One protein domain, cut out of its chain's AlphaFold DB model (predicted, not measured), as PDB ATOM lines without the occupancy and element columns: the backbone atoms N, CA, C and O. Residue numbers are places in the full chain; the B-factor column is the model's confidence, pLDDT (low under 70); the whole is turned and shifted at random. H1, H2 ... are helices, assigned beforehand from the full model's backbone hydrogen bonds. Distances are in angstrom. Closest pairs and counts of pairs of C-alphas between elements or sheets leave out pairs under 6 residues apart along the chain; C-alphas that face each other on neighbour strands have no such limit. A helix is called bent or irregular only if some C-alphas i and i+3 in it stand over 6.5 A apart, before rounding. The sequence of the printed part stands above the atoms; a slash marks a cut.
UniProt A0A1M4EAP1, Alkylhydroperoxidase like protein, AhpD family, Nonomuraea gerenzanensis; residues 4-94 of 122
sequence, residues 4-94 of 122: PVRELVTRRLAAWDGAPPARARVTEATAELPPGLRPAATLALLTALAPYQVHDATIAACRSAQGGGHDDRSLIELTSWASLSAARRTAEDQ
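This is residues 4 to 94 of the 122 residues of the protein "Alkylhydroperoxidase like protein, AhpD family" of Nonomuraea gerenzanensis (UniProt A0A1M4EAP1). Helix H3 forms the core of an all-helix domain, with H1 and H4 packed on opposite sides of it, H2 covering it on another side, and the long helix H5 running past it away from H2. H5 lies along much of the longest axis, with H1 beside its later half. The printed part has 91 residues with five named helices, H1 to H5 in chain order, and no named strand. The whole is compact, with a radius of gyration of the C-alphas of 12.4 A, and its outline is elongated, spanning 40 by 25 by 23 A.

H1 takes residues 4 to 14 and measures 15.5 A from first to last C-alpha, beginning at C-alpha 4 at (28.538, 7.771, -27.323). H2 takes residues 23 to 31 and measures 12.8 A. H3 takes residues 35 to 49, is 21.4 A long and begins at C-alpha 35 at (40.111, 5.432, -30.091). H3 is irregular: C-alphas 36 and 39 are 7.1 A apart. H4, residues 56 to 63, measures 10.5 A. H5, residues 72 to 93, is the longest helix at 31.7 A and ends at C-alpha 93 at (12.435, 18.006, -42.053).

H3 is the hub, touching the four other helices, and the helix packing is part aligned, part crossed, with some touching pairs at a shallow tilt and others at a steep one. H1 touches H3 at a shallow tilt of 28 degrees, the same way, the closest C-alphas being those of Val 5 and Ala 41, 5.3 A apart. H2 and H3 form a helical hairpin at a steep tilt of 40 degrees, opposite ways, closest at the C-alphas of Thr 30 and Arg 38, 5.5 A. H3 and H4 form another, at a steep tilt of 44 degrees, opposite ways; residues 39 to 43 of H3 alone touch H4, with the C-alphas of Pro 39 and Cys 62 closest at 5.0 A. H5 touches H3 with residues 78 to 86 alone, at a steep tilt of 46 degrees, the same way, and the C-alphas of Ala 48 and Ala 82 are closest at 5.1 A. H5 touches H1 with residues 82 to 89 alone, at a shallow tilt of 27 degrees, the same way, closest at the C-alphas of Leu 13 and Ala 86, 6.8 A. H1 and H2 are close but not clearly touching, with the C-alphas of Leu 8 and Ala 29 closest at 8.0 A. H4 and H5 are near each other, with 8 pairs of C-alphas within 10 A. H2 and H5 are apart, as are H1 and H4. In H1, H2, H4 and H5 every O i to N i+4 pair is within hydrogen-bond range; in H3 9 of 11 are.

The two C-alphas farthest apart are those of Gly 68 and Gln 94, 40.4 A. The printed part has no cut. The link from H2 to H3 is tight, and the other three are short. The mean pLDDT of the printed part is 91.2, and no printed residue is under 70.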
ATOM      1  N   PRO A   4      27.808   6.590 -26.838       94.31
ATOM      2  CA  PRO A   4      28.538   7.771 -27.323       94.31
ATOM      3  C   PRO A   4      28.507   7.921 -28.851       94.31
ATOM      4  O   PRO A   4      28.460   9.024 -29.388       94.31
ATOM      5  N   VAL A   5      28.486   6.792 -29.569       94.25
ATOM      6  CA  VAL A   5      28.341   6.776 -31.031       94.25
ATOM      7  C   VAL A   5      26.943   7.248 -31.436       94.25
ATOM      8  O   VAL A   5      26.805   8.038 -32.368       94.25
ATOM      9  N   ARG A   6      25.912   6.802 -30.708       94.38
ATOM     10  CA  ARG A   6      24.515   7.208 -30.919       94.38
ATOM     11  C   ARG A   6      24.354   8.716 -30.823       94.38
ATOM     12  O   ARG A   6      23.831   9.340 -31.739       94.38
ATOM     13  N   GLU A   7      24.836   9.277 -29.722       95.44
ATOM     14  CA  GLU A   7      24.730  10.699 -29.407       95.44
ATOM     15  C   GLU A   7      25.435  11.555 -30.459       95.44
ATOM     16  O   GLU A   7      24.853  12.522 -30.954       95.44
ATOM     17  N   LEU A   8      26.646  11.159 -30.871       95.25
ATOM     18  CA  LEU A   8      27.385  11.851 -31.926       95.25
ATOM     19  C   LEU A   8      26.602  11.886 -33.244       95.25
ATOM     20  O   LEU A   8      26.477  12.950 -33.853       95.25
ATOM     21  N   VAL A   9      26.079  10.739 -33.689       95.06
ATOM     22  CA  VAL A   9      25.350  10.636 -34.962       95.06
ATOM     23  C   VAL A   9      24.054  11.440 -34.914       95.06
ATOM     24  O   VAL A   9      23.795  12.217 -35.830       95.06
ATOM     25  N   THR A  10      23.275  11.327 -33.835       94.62
ATOM     26  CA  THR A  10      22.039  12.102 -33.657       94.62
ATOM     27  C   THR A  10      22.317  13.605 -33.658       94.62
ATOM     28  O   THR A  10      21.659  14.344 -34.388       94.62
ATOM     29  N   ARG A  11      23.341  14.062 -32.922       94.50
ATOM     30  CA  ARG A  11      23.777  15.469 -32.920       94.50
ATOM     31  C   ARG A  11      24.162  15.939 -34.322       94.50
ATOM     32  O   ARG A  11      23.806  17.044 -34.726       94.50
ATOM     33  N   ARG A  12      24.889  15.111 -35.078       93.31
ATOM     34  CA  ARG A  12      25.366  15.492 -36.412       93.31
ATOM     35  C   ARG A  12      24.252  15.534 -37.452       93.31
ATOM     36  O   ARG A  12      24.283  16.440 -38.275       93.31
ATOM     37  N   LEU A  13      23.297  14.605 -37.382       92.38
ATOM     38  CA  LEU A  13      22.088  14.585 -38.212       92.38
ATOM     39  C   LEU A  13      21.181  15.786 -37.929       92.38
ATOM     40  O   LEU A  13      20.667  16.395 -38.861       92.38
ATOM     41  N   ALA A  14      21.013  16.162 -36.660       91.81
ATOM     42  CA  ALA A  14      20.245  17.350 -36.287       91.81
ATOM     43  C   ALA A  14      20.835  18.633 -36.901       91.81
ATOM     44  O   ALA A  14      20.100  19.478 -37.395       91.81
ATOM     45  N   ALA A  15      22.166  18.741 -36.923       89.44
ATOM     46  CA  ALA A  15      22.891  19.890 -37.466       89.44
ATOM     47  C   ALA A  15      23.220  19.784 -38.970       89.44
ATOM     48  O   ALA A  15      24.014  20.583 -39.472       89.44
ATOM     49  N   TRP A  16      22.725  18.765 -39.676       88.44
ATOM     50  CA  TRP A  16      23.028  18.579 -41.093       88.44
ATOM     51  C   TRP A  16      22.047  19.352 -41.971       88.44
ATOM     52  O   TRP A  16      20.840  19.289 -41.773       88.44
ATOM     53  N   ASP A  17      22.594  20.063 -42.949       82.88
ATOM     54  CA  ASP A  17      21.901  20.931 -43.905       82.88
ATOM     55  C   ASP A  17      21.645  20.244 -45.260       82.88
ATOM     56  O   ASP A  17      21.237  20.890 -46.222       82.88
ATOM     57  N   GLY A  18      21.925  18.941 -45.365       79.69
ATOM     58  CA  GLY A  18      21.800  18.173 -46.605       79.69
ATOM     59  C   GLY A  18      23.004  18.287 -47.547       79.69
ATOM     60  O   GLY A  18      23.057  17.577 -48.553       79.69
ATOM     61  N   ALA A  19      24.002  19.128 -47.244       80.69
ATOM     62  CA  ALA A  19      25.179  19.268 -48.096       80.69
ATOM     63  C   ALA A  19      26.073  18.010 -48.031       80.69
ATOM     64  O   ALA A  19      26.266  17.459 -46.940       80.69
ATOM     65  N   PRO A  20      26.691  17.566 -49.146       73.50
ATOM     66  CA  PRO A  20      27.565  16.395 -49.142       73.50
ATOM     67  C   PRO A  20      28.719  16.572 -48.140       73.50
ATOM     68  O   PRO A  20      29.534  17.490 -48.297       73.50
ATOM     69  N   PRO A  21      28.838  15.732 -47.097       78.31
ATOM     70  CA  PRO A  21      29.917  15.878 -46.134       78.31
ATOM     71  C   PRO A  21      31.240  15.393 -46.736       78.31
ATOM     72  O   PRO A  21      31.335  14.314 -47.324       78.31
ATOM     73  N   ALA A  22      32.304  16.170 -46.537       80.94
ATOM     74  CA  ALA A  22      33.654  15.713 -46.835       80.94
ATOM     75  C   ALA A  22      34.110  14.674 -45.796       80.94
ATOM     76  O   ALA A  22      33.875  14.850 -44.597       80.94
ATOM     77  N   ARG A  23      34.842  13.640 -46.235       81.38
ATOM     78  CA  ARG A  23      35.416  12.601 -45.358       81.38
ATOM     79  C   ARG A  23      36.223  13.180 -44.188       81.38
ATOM     80  O   ARG A  23      36.130  12.672 -43.079       81.38
ATOM     81  N   ALA A  24      36.954  14.275 -44.416       83.00
ATOM     82  CA  ALA A  24      37.718  14.976 -43.380       83.00
ATOM     83  C   ALA A  24      36.841  15.449 -42.206       83.00
ATOM     84  O   ALA A  24      37.195  15.211 -41.054       83.00
ATOM     85  N   ARG A  25      35.646  15.997 -42.481       82.31
ATOM     86  CA  ARG A  25      34.710  16.432 -41.429       82.31
ATOM     87  C   ARG A  25      34.186  15.265 -40.589       82.31
ATOM     88  O   ARG A  25      33.850  15.456 -39.424       82.31
ATOM     89  N   VAL A  26      34.079  14.067 -41.171       87.81
ATOM     90  CA  VAL A  26      33.707  12.854 -40.423       87.81
ATOM     91  C   VAL A  26      34.841  12.465 -39.480       87.81
ATOM     92  O   VAL A  26      34.597  12.256 -38.295       87.81
ATOM     93  N   THR A  27      36.081  12.438 -39.972       85.69
ATOM     94  CA  THR A  27      37.259  12.138 -39.148       85.69
ATOM     95  C   THR A  27      37.380  13.104 -37.969       85.69
ATOM     96  O   THR A  27      37.504  12.653 -36.831       85.69
ATOM     97  N   GLU A  28      37.259  14.410 -38.218       88.19
ATOM     98  CA  GLU A  28      37.263  15.453 -37.182       88.19
ATOM     99  C   GLU A  28      36.173  15.221 -36.131       88.19
ATOM    100  O   GLU A  28      36.466  15.189 -34.938       88.19
ATOM    101  N   ALA A  29      34.932  14.961 -36.557       90.94
ATOM    102  CA  ALA A  29      33.813  14.725 -35.643       90.94
ATOM    103  C   ALA A  29      34.015  13.495 -34.740       90.94
ATOM    104  O   ALA A  29      33.520  13.458 -33.615       90.94
ATOM    105  N   THR A  30      34.737  12.477 -35.215       93.69
ATOM    106  CA  THR A  30      35.032  11.272 -34.420       93.69
ATOM    107  C   THR A  30      36.255  11.410 -33.516       93.69
ATOM    108  O   THR A  30      36.451  10.566 -32.642       93.69
ATOM    109  N   ALA A  31      37.076  12.452 -33.684       91.62
ATOM    110  CA  ALA A  31      38.300  12.633 -32.904       91.62
ATOM    111  C   ALA A  31      38.024  12.816 -31.400       91.62
ATOM    112  O   ALA A  31      38.838  12.387 -30.578       91.62
ATOM    113  N   GLU A  32      36.854  13.368 -31.055       89.31
ATOM    114  CA  GLU A  32      36.353  13.546 -29.682       89.31
ATOM    115  C   GLU A  32      36.087  12.215 -28.957       89.31
ATOM    116  O   GLU A  32      36.038  12.172 -27.729       89.31
ATOM    117  N   LEU A  33      35.921  11.110 -29.696       93.31
ATOM    118  CA  LEU A  33      35.636   9.804 -29.113       93.31
ATOM    119  C   LEU A  33      36.920   9.045 -28.731       93.31
ATOM    120  O   LEU A  33      37.955   9.183 -29.400       93.31
ATOM    121  N   PRO A  34      36.845   8.159 -27.717       92.69
ATOM    122  CA  PRO A  34      37.893   7.185 -27.431       92.69
ATOM    123  C   PRO A  34      38.309   6.404 -28.689       92.69
ATOM    124  O   PRO A  34      37.428   6.028 -29.471       92.69
ATOM    125  N   PRO A  35      39.607   6.090 -28.882       90.88
ATOM    126  CA  PRO A  35      40.111   5.432 -30.091       90.88
ATOM    127  C   PRO A  35      39.337   4.177 -30.511       90.88
ATOM    128  O   PRO A  35      39.061   4.006 -31.696       90.88
ATOM    129  N   GLY A  36      38.909   3.346 -29.553       91.81
ATOM    130  CA  GLY A  36      38.130   2.131 -29.822       91.81
ATOM    131  C   GLY A  36      36.731   2.374 -30.407       91.81
ATOM    132  O   GLY A  36      36.189   1.500 -31.075       91.81
ATOM    133  N   LEU A  37      36.150   3.565 -30.216       93.31
ATOM    134  CA  LEU A  37      34.821   3.916 -30.733       93.31
ATOM    135  C   LEU A  37      34.864   4.615 -32.099       93.31
ATOM    136  O   LEU A  37      33.846   4.674 -32.789       93.31
ATOM    137  N   ARG A  38      36.027   5.137 -32.512       94.31
ATOM    138  CA  ARG A  38      36.163   5.937 -33.742       94.31
ATOM    139  C   ARG A  38      35.805   5.173 -35.020       94.31
ATOM    140  O   ARG A  38      35.111   5.764 -35.849       94.31
ATOM    141  N   PRO A  39      36.193   3.893 -35.208       95.00
ATOM    142  CA  PRO A  39      35.816   3.152 -36.412       95.00
ATOM    143  C   PRO A  39      34.298   2.996 -36.551       95.00
ATOM    144  O   PRO A  39      33.742   3.323 -37.598       95.00
ATOM    145  N   ALA A  40      33.615   2.608 -35.469       94.81
ATOM    146  CA  ALA A  40      32.160   2.477 -35.449       94.81
ATOM    147  C   ALA A  40      31.460   3.824 -35.687       94.81
ATOM    148  O   ALA A  40      30.512   3.908 -36.466       94.81
ATOM    149  N   ALA A  41      31.957   4.899 -35.072       95.62
ATOM    150  CA  ALA A  41      31.428   6.241 -35.291       95.62
ATOM    151  C   ALA A  41      31.614   6.727 -36.734       95.62
ATOM    152  O   ALA A  41      30.702   7.319 -37.309       95.62
ATOM    153  N   THR A  42      32.768   6.433 -37.334       95.69
ATOM    154  CA  THR A  42      33.069   6.781 -38.728       95.69
ATOM    155  C   THR A  42      32.119   6.058 -39.671       95.69
ATOM    156  O   THR A  42      31.510   6.694 -40.528       95.69
ATOM    157  N   LEU A  43      31.950   4.743 -39.491       96.06
ATOM    158  CA  LEU A  43      31.031   3.951 -40.300       96.06
ATOM    159  C   LEU A  43      29.592   4.465 -40.169       96.06
ATOM    160  O   LEU A  43      28.958   4.718 -41.185       96.06
ATOM    161  N   ALA A  44      29.105   4.708 -38.949       96.50
ATOM    162  CA  ALA A  44      27.748   5.213 -38.738       96.50
ATOM    163  C   ALA A  44      27.507   6.584 -39.391       96.50
ATOM    164  O   ALA A  44      26.480   6.784 -40.036       96.50
ATOM    165  N   LEU A  45      28.454   7.523 -39.268       95.62
ATOM    166  CA  LEU A  45      28.344   8.848 -39.887       95.62
ATOM    167  C   LEU A  45      28.379   8.780 -41.417       95.62
ATOM    168  O   LEU A  45      27.595   9.467 -42.070       95.62
ATOM    169  N   LEU A  46      29.252   7.946 -41.991       95.69
ATOM    170  CA  LEU A  46      29.286   7.737 -43.439       95.69
ATOM    171  C   LEU A  46      27.984   7.090 -43.913       95.69
ATOM    172  O   LEU A  46      27.371   7.609 -44.831       95.69
ATOM    173  N   THR A  47      27.494   6.041 -43.256       96.25
ATOM    174  CA  THR A  47      26.210   5.419 -43.613       96.25
ATOM    175  C   THR A  47      25.042   6.407 -43.559       96.25
ATOM    176  O   THR A  47      24.186   6.373 -44.439       96.25
ATOM    177  N   ALA A  48      25.008   7.292 -42.559       95.06
ATOM    178  CA  ALA A  48      23.917   8.244 -42.381       95.06
ATOM    179  C   ALA A  48      23.962   9.431 -43.362       95.06
ATOM    180  O   ALA A  48      22.911   9.883 -43.806       95.06
ATOM    181  N   LEU A  49      25.153   9.952 -43.680       92.81
ATOM    182  CA  LEU A  49      25.300  11.241 -44.377       92.81
ATOM    183  C   LEU A  49      25.942  11.133 -45.769       92.81
ATOM    184  O   LEU A  49      25.778  12.019 -46.603       92.81
ATOM    185  N   ALA A  50      26.720  10.080 -46.018       93.25
ATOM    186  CA  ALA A  50      27.422   9.854 -47.279       93.25
ATOM    187  C   ALA A  50      27.678   8.354 -47.514       93.25
ATOM    188  O   ALA A  50      28.838   7.928 -47.552       93.25
ATOM    189  N   PRO A  51      26.626   7.525 -47.665       93.50
ATOM    190  CA  PRO A  51      26.773   6.069 -47.747       93.50
ATOM    191  C   PRO A  51      27.653   5.629 -48.928       93.50
ATOM    192  O   PRO A  51      28.338   4.616 -48.844       93.50
ATOM    193  N   TYR A  52      27.722   6.442 -49.986       92.31
ATOM    194  CA  TYR A  52      28.613   6.261 -51.138       92.31
ATOM    195  C   TYR A  52      30.114   6.377 -50.803       92.31
ATOM    196  O   TYR A  52      30.954   6.002 -51.613       92.31
ATOM    197  N   GLN A  53      30.468   6.900 -49.623       94.06
ATOM    198  CA  GLN A  53      31.839   6.965 -49.108       94.06
ATOM    199  C   GLN A  53      32.161   5.812 -48.137       94.06
ATOM    200  O   GLN A  53      33.182   5.859 -47.436       94.06
ATOM    201  N   VAL A  54      31.326   4.776 -48.049       94.88
ATOM    202  CA  VAL A  54      31.666   3.538 -47.335       94.88
ATOM    203  C   VAL A  54      32.467   2.638 -48.275       94.88
ATOM    204  O   VAL A  54      32.049   2.360 -49.390       94.88
ATOM    205  N   HIS A  55      33.642   2.205 -47.819       94.44
ATOM    206  CA  HIS A  55      34.569   1.368 -48.591       94.44
ATOM    207  C   HIS A  55      35.072   0.223 -47.709       94.44
ATOM    208  O   HIS A  55      35.000   0.322 -46.478       94.44
ATOM    209  N   ASP A  56      35.702  -0.783 -48.314       96.12
ATOM    210  CA  ASP A  56      36.290  -1.939 -47.618       96.12
ATOM    211  C   ASP A  56      37.204  -1.540 -46.457       96.12
ATOM    212  O   ASP A  56      37.120  -2.111 -45.373       96.12
ATOM    213  N   ALA A  57      38.008  -0.485 -46.625       94.62
ATOM    214  CA  ALA A  57      38.879   0.034 -45.569       94.62
ATOM    215  C   ALA A  57      38.110   0.498 -44.313       94.62
ATOM    216  O   ALA A  57      38.620   0.415 -43.199       94.62
ATOM    217  N   THR A  58      36.871   0.968 -44.479       94.69
ATOM    218  CA  THR A  58      36.019   1.427 -43.367       94.69
ATOM    219  C   THR A  58      35.469   0.231 -42.585       94.69
ATOM    220  O   THR A  58      35.441   0.254 -41.353       94.69
ATOM    221  N   ILE A  59      35.102  -0.842 -43.291       95.75
ATOM    222  CA  ILE A  59      34.674  -2.108 -42.685       95.75
ATOM    223  C   ILE A  59      35.854  -2.798 -41.992       95.75
ATOM    224  O   ILE A  59      35.737  -3.217 -40.840       95.75
ATOM    225  N   ALA A  60      37.013  -2.851 -42.653       96.19
ATOM    226  CA  ALA A  60      38.238  -3.415 -42.100       96.19
ATOM    227  C   ALA A  60      38.646  -2.717 -40.794       96.19
ATOM    228  O   ALA A  60      38.946  -3.400 -39.820       96.19
ATOM    229  N   ALA A  61      38.571  -1.382 -40.733       94.56
ATOM    230  CA  ALA A  61      38.856  -0.619 -39.516       94.56
ATOM    231  C   ALA A  61      37.905  -0.950 -38.350       94.56
ATOM    232  O   ALA A  61      38.319  -0.947 -37.194       94.56
ATOM    233  N   CYS A  62      36.630  -1.248 -38.627       94.25
ATOM    234  CA  CYS A  62      35.688  -1.680 -37.590       94.25
ATOM    235  C   CYS A  62      36.010  -3.088 -37.081       94.25
ATOM    236  O   CYS A  62      35.924  -3.347 -35.879       94.25
ATOM    237  N   ARG A  63      36.412  -3.984 -37.988       94.94
ATOM    238  CA  ARG A  63      36.816  -5.361 -37.673       94.94
ATOM    239  C   ARG A  63      38.143  -5.433 -36.912       94.94
ATOM    240  O   ARG A  63      38.331  -6.351 -36.129       94.94
ATOM    241  N   SER A  64      39.043  -4.469 -37.099       93.81
ATOM    242  CA  SER A  64      40.335  -4.391 -36.400       93.81
ATOM    243  C   SER A  64      40.341  -3.459 -35.181       93.81
ATOM    244  O   SER A  64      41.392  -3.239 -34.577       93.81
ATOM    245  N   ALA A  65      39.185  -2.903 -34.805       90.38
ATOM    246  CA  ALA A  65      39.074  -1.974 -33.687       90.38
ATOM    247  C   ALA A  65      39.542  -2.599 -32.358       90.38
ATOM    248  O   ALA A  65      39.322  -3.782 -32.082       90.38
ATOM    249  N   GLN A  66      40.163  -1.777 -31.507       79.25
ATOM    250  CA  GLN A  66      40.619  -2.197 -30.180       79.25
ATOM    251  C   GLN A  66      39.454  -2.754 -29.347       79.25
ATOM    252  O   GLN A  66      38.397  -2.132 -29.274       79.25
ATOM    253  N   GLY A  67      39.666  -3.903 -28.696       72.31
ATOM    254  CA  GLY A  67      38.640  -4.575 -27.883       72.31
ATOM    255  C   GLY A  67      37.941  -5.762 -28.555       72.31
ATOM    256  O   GLY A  67      36.922  -6.210 -28.046       72.31
ATOM    257  N   GLY A  68      38.487  -6.285 -29.660       76.94
ATOM    258  CA  GLY A  68      37.999  -7.511 -30.309       76.94
ATOM    259  C   GLY A  68      37.282  -7.303 -31.644       76.94
ATOM    260  O   GLY A  68      36.796  -8.277 -32.210       76.94
ATOM    261  N   GLY A  69      37.257  -6.074 -32.171       81.25
ATOM    262  CA  GLY A  69      36.599  -5.765 -33.441       81.25
ATOM    263  C   GLY A  69      35.071  -5.868 -33.398       81.25
ATOM    264  O   GLY A  69      34.477  -6.334 -32.430       81.25
ATOM    265  N   HIS A  70      34.417  -5.398 -34.460       88.31
ATOM    266  CA  HIS A  70      32.983  -5.606 -34.675       88.31
ATOM    267  C   HIS A  70      32.762  -6.841 -35.550       88.31
ATOM    268  O   HIS A  70      33.376  -6.964 -36.613       88.31
ATOM    269  N   ASP A  71      31.856  -7.720 -35.124       92.75
ATOM    270  CA  ASP A  71      31.348  -8.821 -35.940       92.75
ATOM    271  C   ASP A  71      30.302  -8.330 -36.956       92.75
ATOM    272  O   ASP A  71      29.814  -7.197 -36.895       92.75
ATOM    273  N   ASP A  72      29.938  -9.189 -37.911       94.62
ATOM    274  CA  ASP A  72      28.990  -8.829 -38.972       94.62
ATOM    275  C   ASP A  72      27.621  -8.428 -38.411       94.62
ATOM    276  O   ASP A  72      26.997  -7.486 -38.902       94.62
ATOM    277  N   ARG A  73      27.184  -9.070 -37.321       94.81
ATOM    278  CA  ARG A  73      25.959  -8.693 -36.611       94.81
ATOM    279  C   ARG A  73      26.026  -7.247 -36.123       94.81
ATOM    280  O   ARG A  73      25.085  -6.487 -36.353       94.81
ATOM    281  N   SER A  74      27.120  -6.859 -35.474       93.44
ATOM    282  CA  SER A  74      27.297  -5.500 -34.960       93.44
ATOM    283  C   SER A  74      27.394  -4.470 -36.084       93.44
ATOM    284  O   SER A  74      26.876  -3.363 -35.942       93.44
ATOM    285  N   LEU A  75      28.009  -4.822 -37.219       94.88
ATOM    286  CA  LEU A  75      28.059  -3.963 -38.407       94.88
ATOM    287  C   LEU A  75      26.665  -3.745 -39.013       94.88
ATOM    288  O   LEU A  75      26.308  -2.610 -39.343       94.88
ATOM    289  N   ILE A  76      25.857  -4.803 -39.124       96.56
ATOM    290  CA  ILE A  76      24.475  -4.715 -39.615       96.56
ATOM    291  C   ILE A  76      23.627  -3.866 -38.668       96.56
ATOM    292  O   ILE A  76      22.911  -2.979 -39.125       96.56
ATOM    293  N   GLU A  77      23.724  -4.088 -37.355       96.25
ATOM    294  CA  GLU A  77      22.982  -3.300 -36.364       96.25
ATOM    295  C   GLU A  77      23.336  -1.809 -36.461       96.25
ATOM    296  O   GLU A  77      22.448  -0.955 -36.516       96.25
ATOM    297  N   LEU A  78      24.634  -1.498 -36.532       96.25
ATOM    298  CA  LEU A  78      25.154  -0.135 -36.631       96.25
ATOM    299  C   LEU A  78      24.659   0.577 -37.895       96.25
ATOM    300  O   LEU A  78      24.153   1.697 -37.819       96.25
ATOM    301  N   THR A  79      24.796  -0.072 -39.051       96.88
ATOM    302  CA  THR A  79      24.410   0.507 -40.347       96.88
ATOM    303  C   THR A  79      22.895   0.649 -40.474       96.88
ATOM    304  O   THR A  79      22.420   1.710 -40.870       96.88
ATOM    305  N   SER A  80      22.130  -0.355 -40.038       97.44
ATOM    306  CA  SER A  80      20.662  -0.302 -40.025       97.44
ATOM    307  C   SER A  80      20.150   0.837 -39.146       97.44
ATOM    308  O   SER A  80      19.277   1.601 -39.559       97.44
ATOM    309  N   TRP A  81      20.718   0.995 -37.946       97.44
ATOM    310  CA  TRP A  81      20.349   2.092 -37.055       97.44
ATOM    311  C   TRP A  81      20.712   3.460 -37.644       97.44
ATOM    312  O   TRP A  81      19.904   4.390 -37.575       97.44
ATOM    313  N   ALA A  82      21.899   3.591 -38.245       96.94
ATOM    314  CA  ALA A  82      22.345   4.838 -38.862       96.94
ATOM    315  C   ALA A  82      21.436   5.253 -40.030       96.94
ATOM    316  O   ALA A  82      20.974   6.395 -40.071       96.94
ATOM    317  N   SER A  83      21.105   4.320 -40.930       96.88
ATOM    318  CA  SER A  83      20.186   4.564 -42.047       96.88
ATOM    319  C   SER A  83      18.772   4.909 -41.577       96.88
ATOM    320  O   SER A  83      18.182   5.866 -42.075       96.88
ATOM    321  N   LEU A  84      18.235   4.187 -40.584       96.19
ATOM    322  CA  LEU A  84      16.925   4.500 -40.004       96.19
ATOM    323  C   LEU A  84      16.905   5.899 -39.374       96.19
ATOM    324  O   LEU A  84      15.935   6.637 -39.531       96.19
ATOM    325  N   SER A  85      17.971   6.271 -38.666       95.88
ATOM    326  CA  SER A  85      18.082   7.584 -38.025       95.88
ATOM    327  C   SER A  85      18.126   8.714 -39.052       95.88
ATOM    328  O   SER A  85      17.448   9.722 -38.870       95.88
ATOM    329  N   ALA A  86      18.857   8.523 -40.155       93.88
ATOM    330  CA  ALA A  86      18.861   9.459 -41.274       93.88
ATOM    331  C   ALA A  86      17.469   9.585 -41.914       93.88
ATOM    332  O   ALA A  86      16.978  10.695 -42.089       93.88
ATOM    333  N   ALA A  87      16.789   8.465 -42.178       93.75
ATOM    334  CA  ALA A  87      15.442   8.472 -42.751       93.75
ATOM    335  C   ALA A  87      14.426   9.211 -41.862       93.75
ATOM    336  O   ALA A  87      13.635  10.008 -42.362       93.75
ATOM    337  N   ARG A  88      14.472   8.988 -40.541       93.12
ATOM    338  CA  ARG A  88      13.619   9.695 -39.571       93.12
ATOM    339  C   ARG A  88      13.876  11.197 -39.577       93.12
ATOM    340  O   ARG A  88      12.926  11.961 -39.664       93.12
ATOM    341  N   ARG A  89      15.147  11.605 -39.551       91.06
ATOM    342  CA  ARG A  89      15.544  13.016 -39.608       91.06
ATOM    343  C   ARG A  89      15.027  13.693 -40.880       91.06
ATOM    344  O   ARG A  89      14.456  14.773 -40.796       91.06
ATOM    345  N   THR A  90      15.182  13.043 -42.034       88.25
ATOM    346  CA  THR A  90      14.674  13.556 -43.315       88.25
ATOM    347  C   THR A  90      13.153  13.675 -43.314       88.25
ATOM    348  O   THR A  90      12.624  14.642 -43.853       88.25
ATOM    349  N   ALA A  91      12.443  12.714 -42.715       87.62
ATOM    350  CA  ALA A  91      10.990  12.771 -42.586       87.62
ATOM    351  C   ALA A  91      10.526  13.901 -41.649       87.62
ATOM    352  O   ALA A  91       9.504  14.520 -41.919       87.62
ATOM    353  N   GLU A  92      11.279  14.192 -40.583       86.94
ATOM    354  CA  GLU A  92      11.022  15.314 -39.664       86.94
ATOM    355  C   GLU A  92      11.239  16.684 -40.330       86.94
ATOM    356  O   GLU A  92      10.536  17.636 -40.002       86.94
ATOM    357  N   ASP A  93      12.180  16.782 -41.274       81.00
ATOM    358  CA  ASP A  93      12.435  18.006 -42.053       81.00
ATOM    359  C   ASP A  93      11.416  18.253 -43.168       81.00
ATOM    360  O   ASP A  93      11.371  19.356 -43.721       81.00
ATOM    361  N   GLN A  94      10.616  17.250 -43.543       73.94
ATOM    362  CA  GLN A  94       9.587  17.474 -44.547       73.94
ATOM    363  C   GLN A  94       8.565  18.470 -43.986       73.94
ATOM    364  O   GLN A  94       7.989  18.220 -42.921       73.94
TER     365      GLN A  94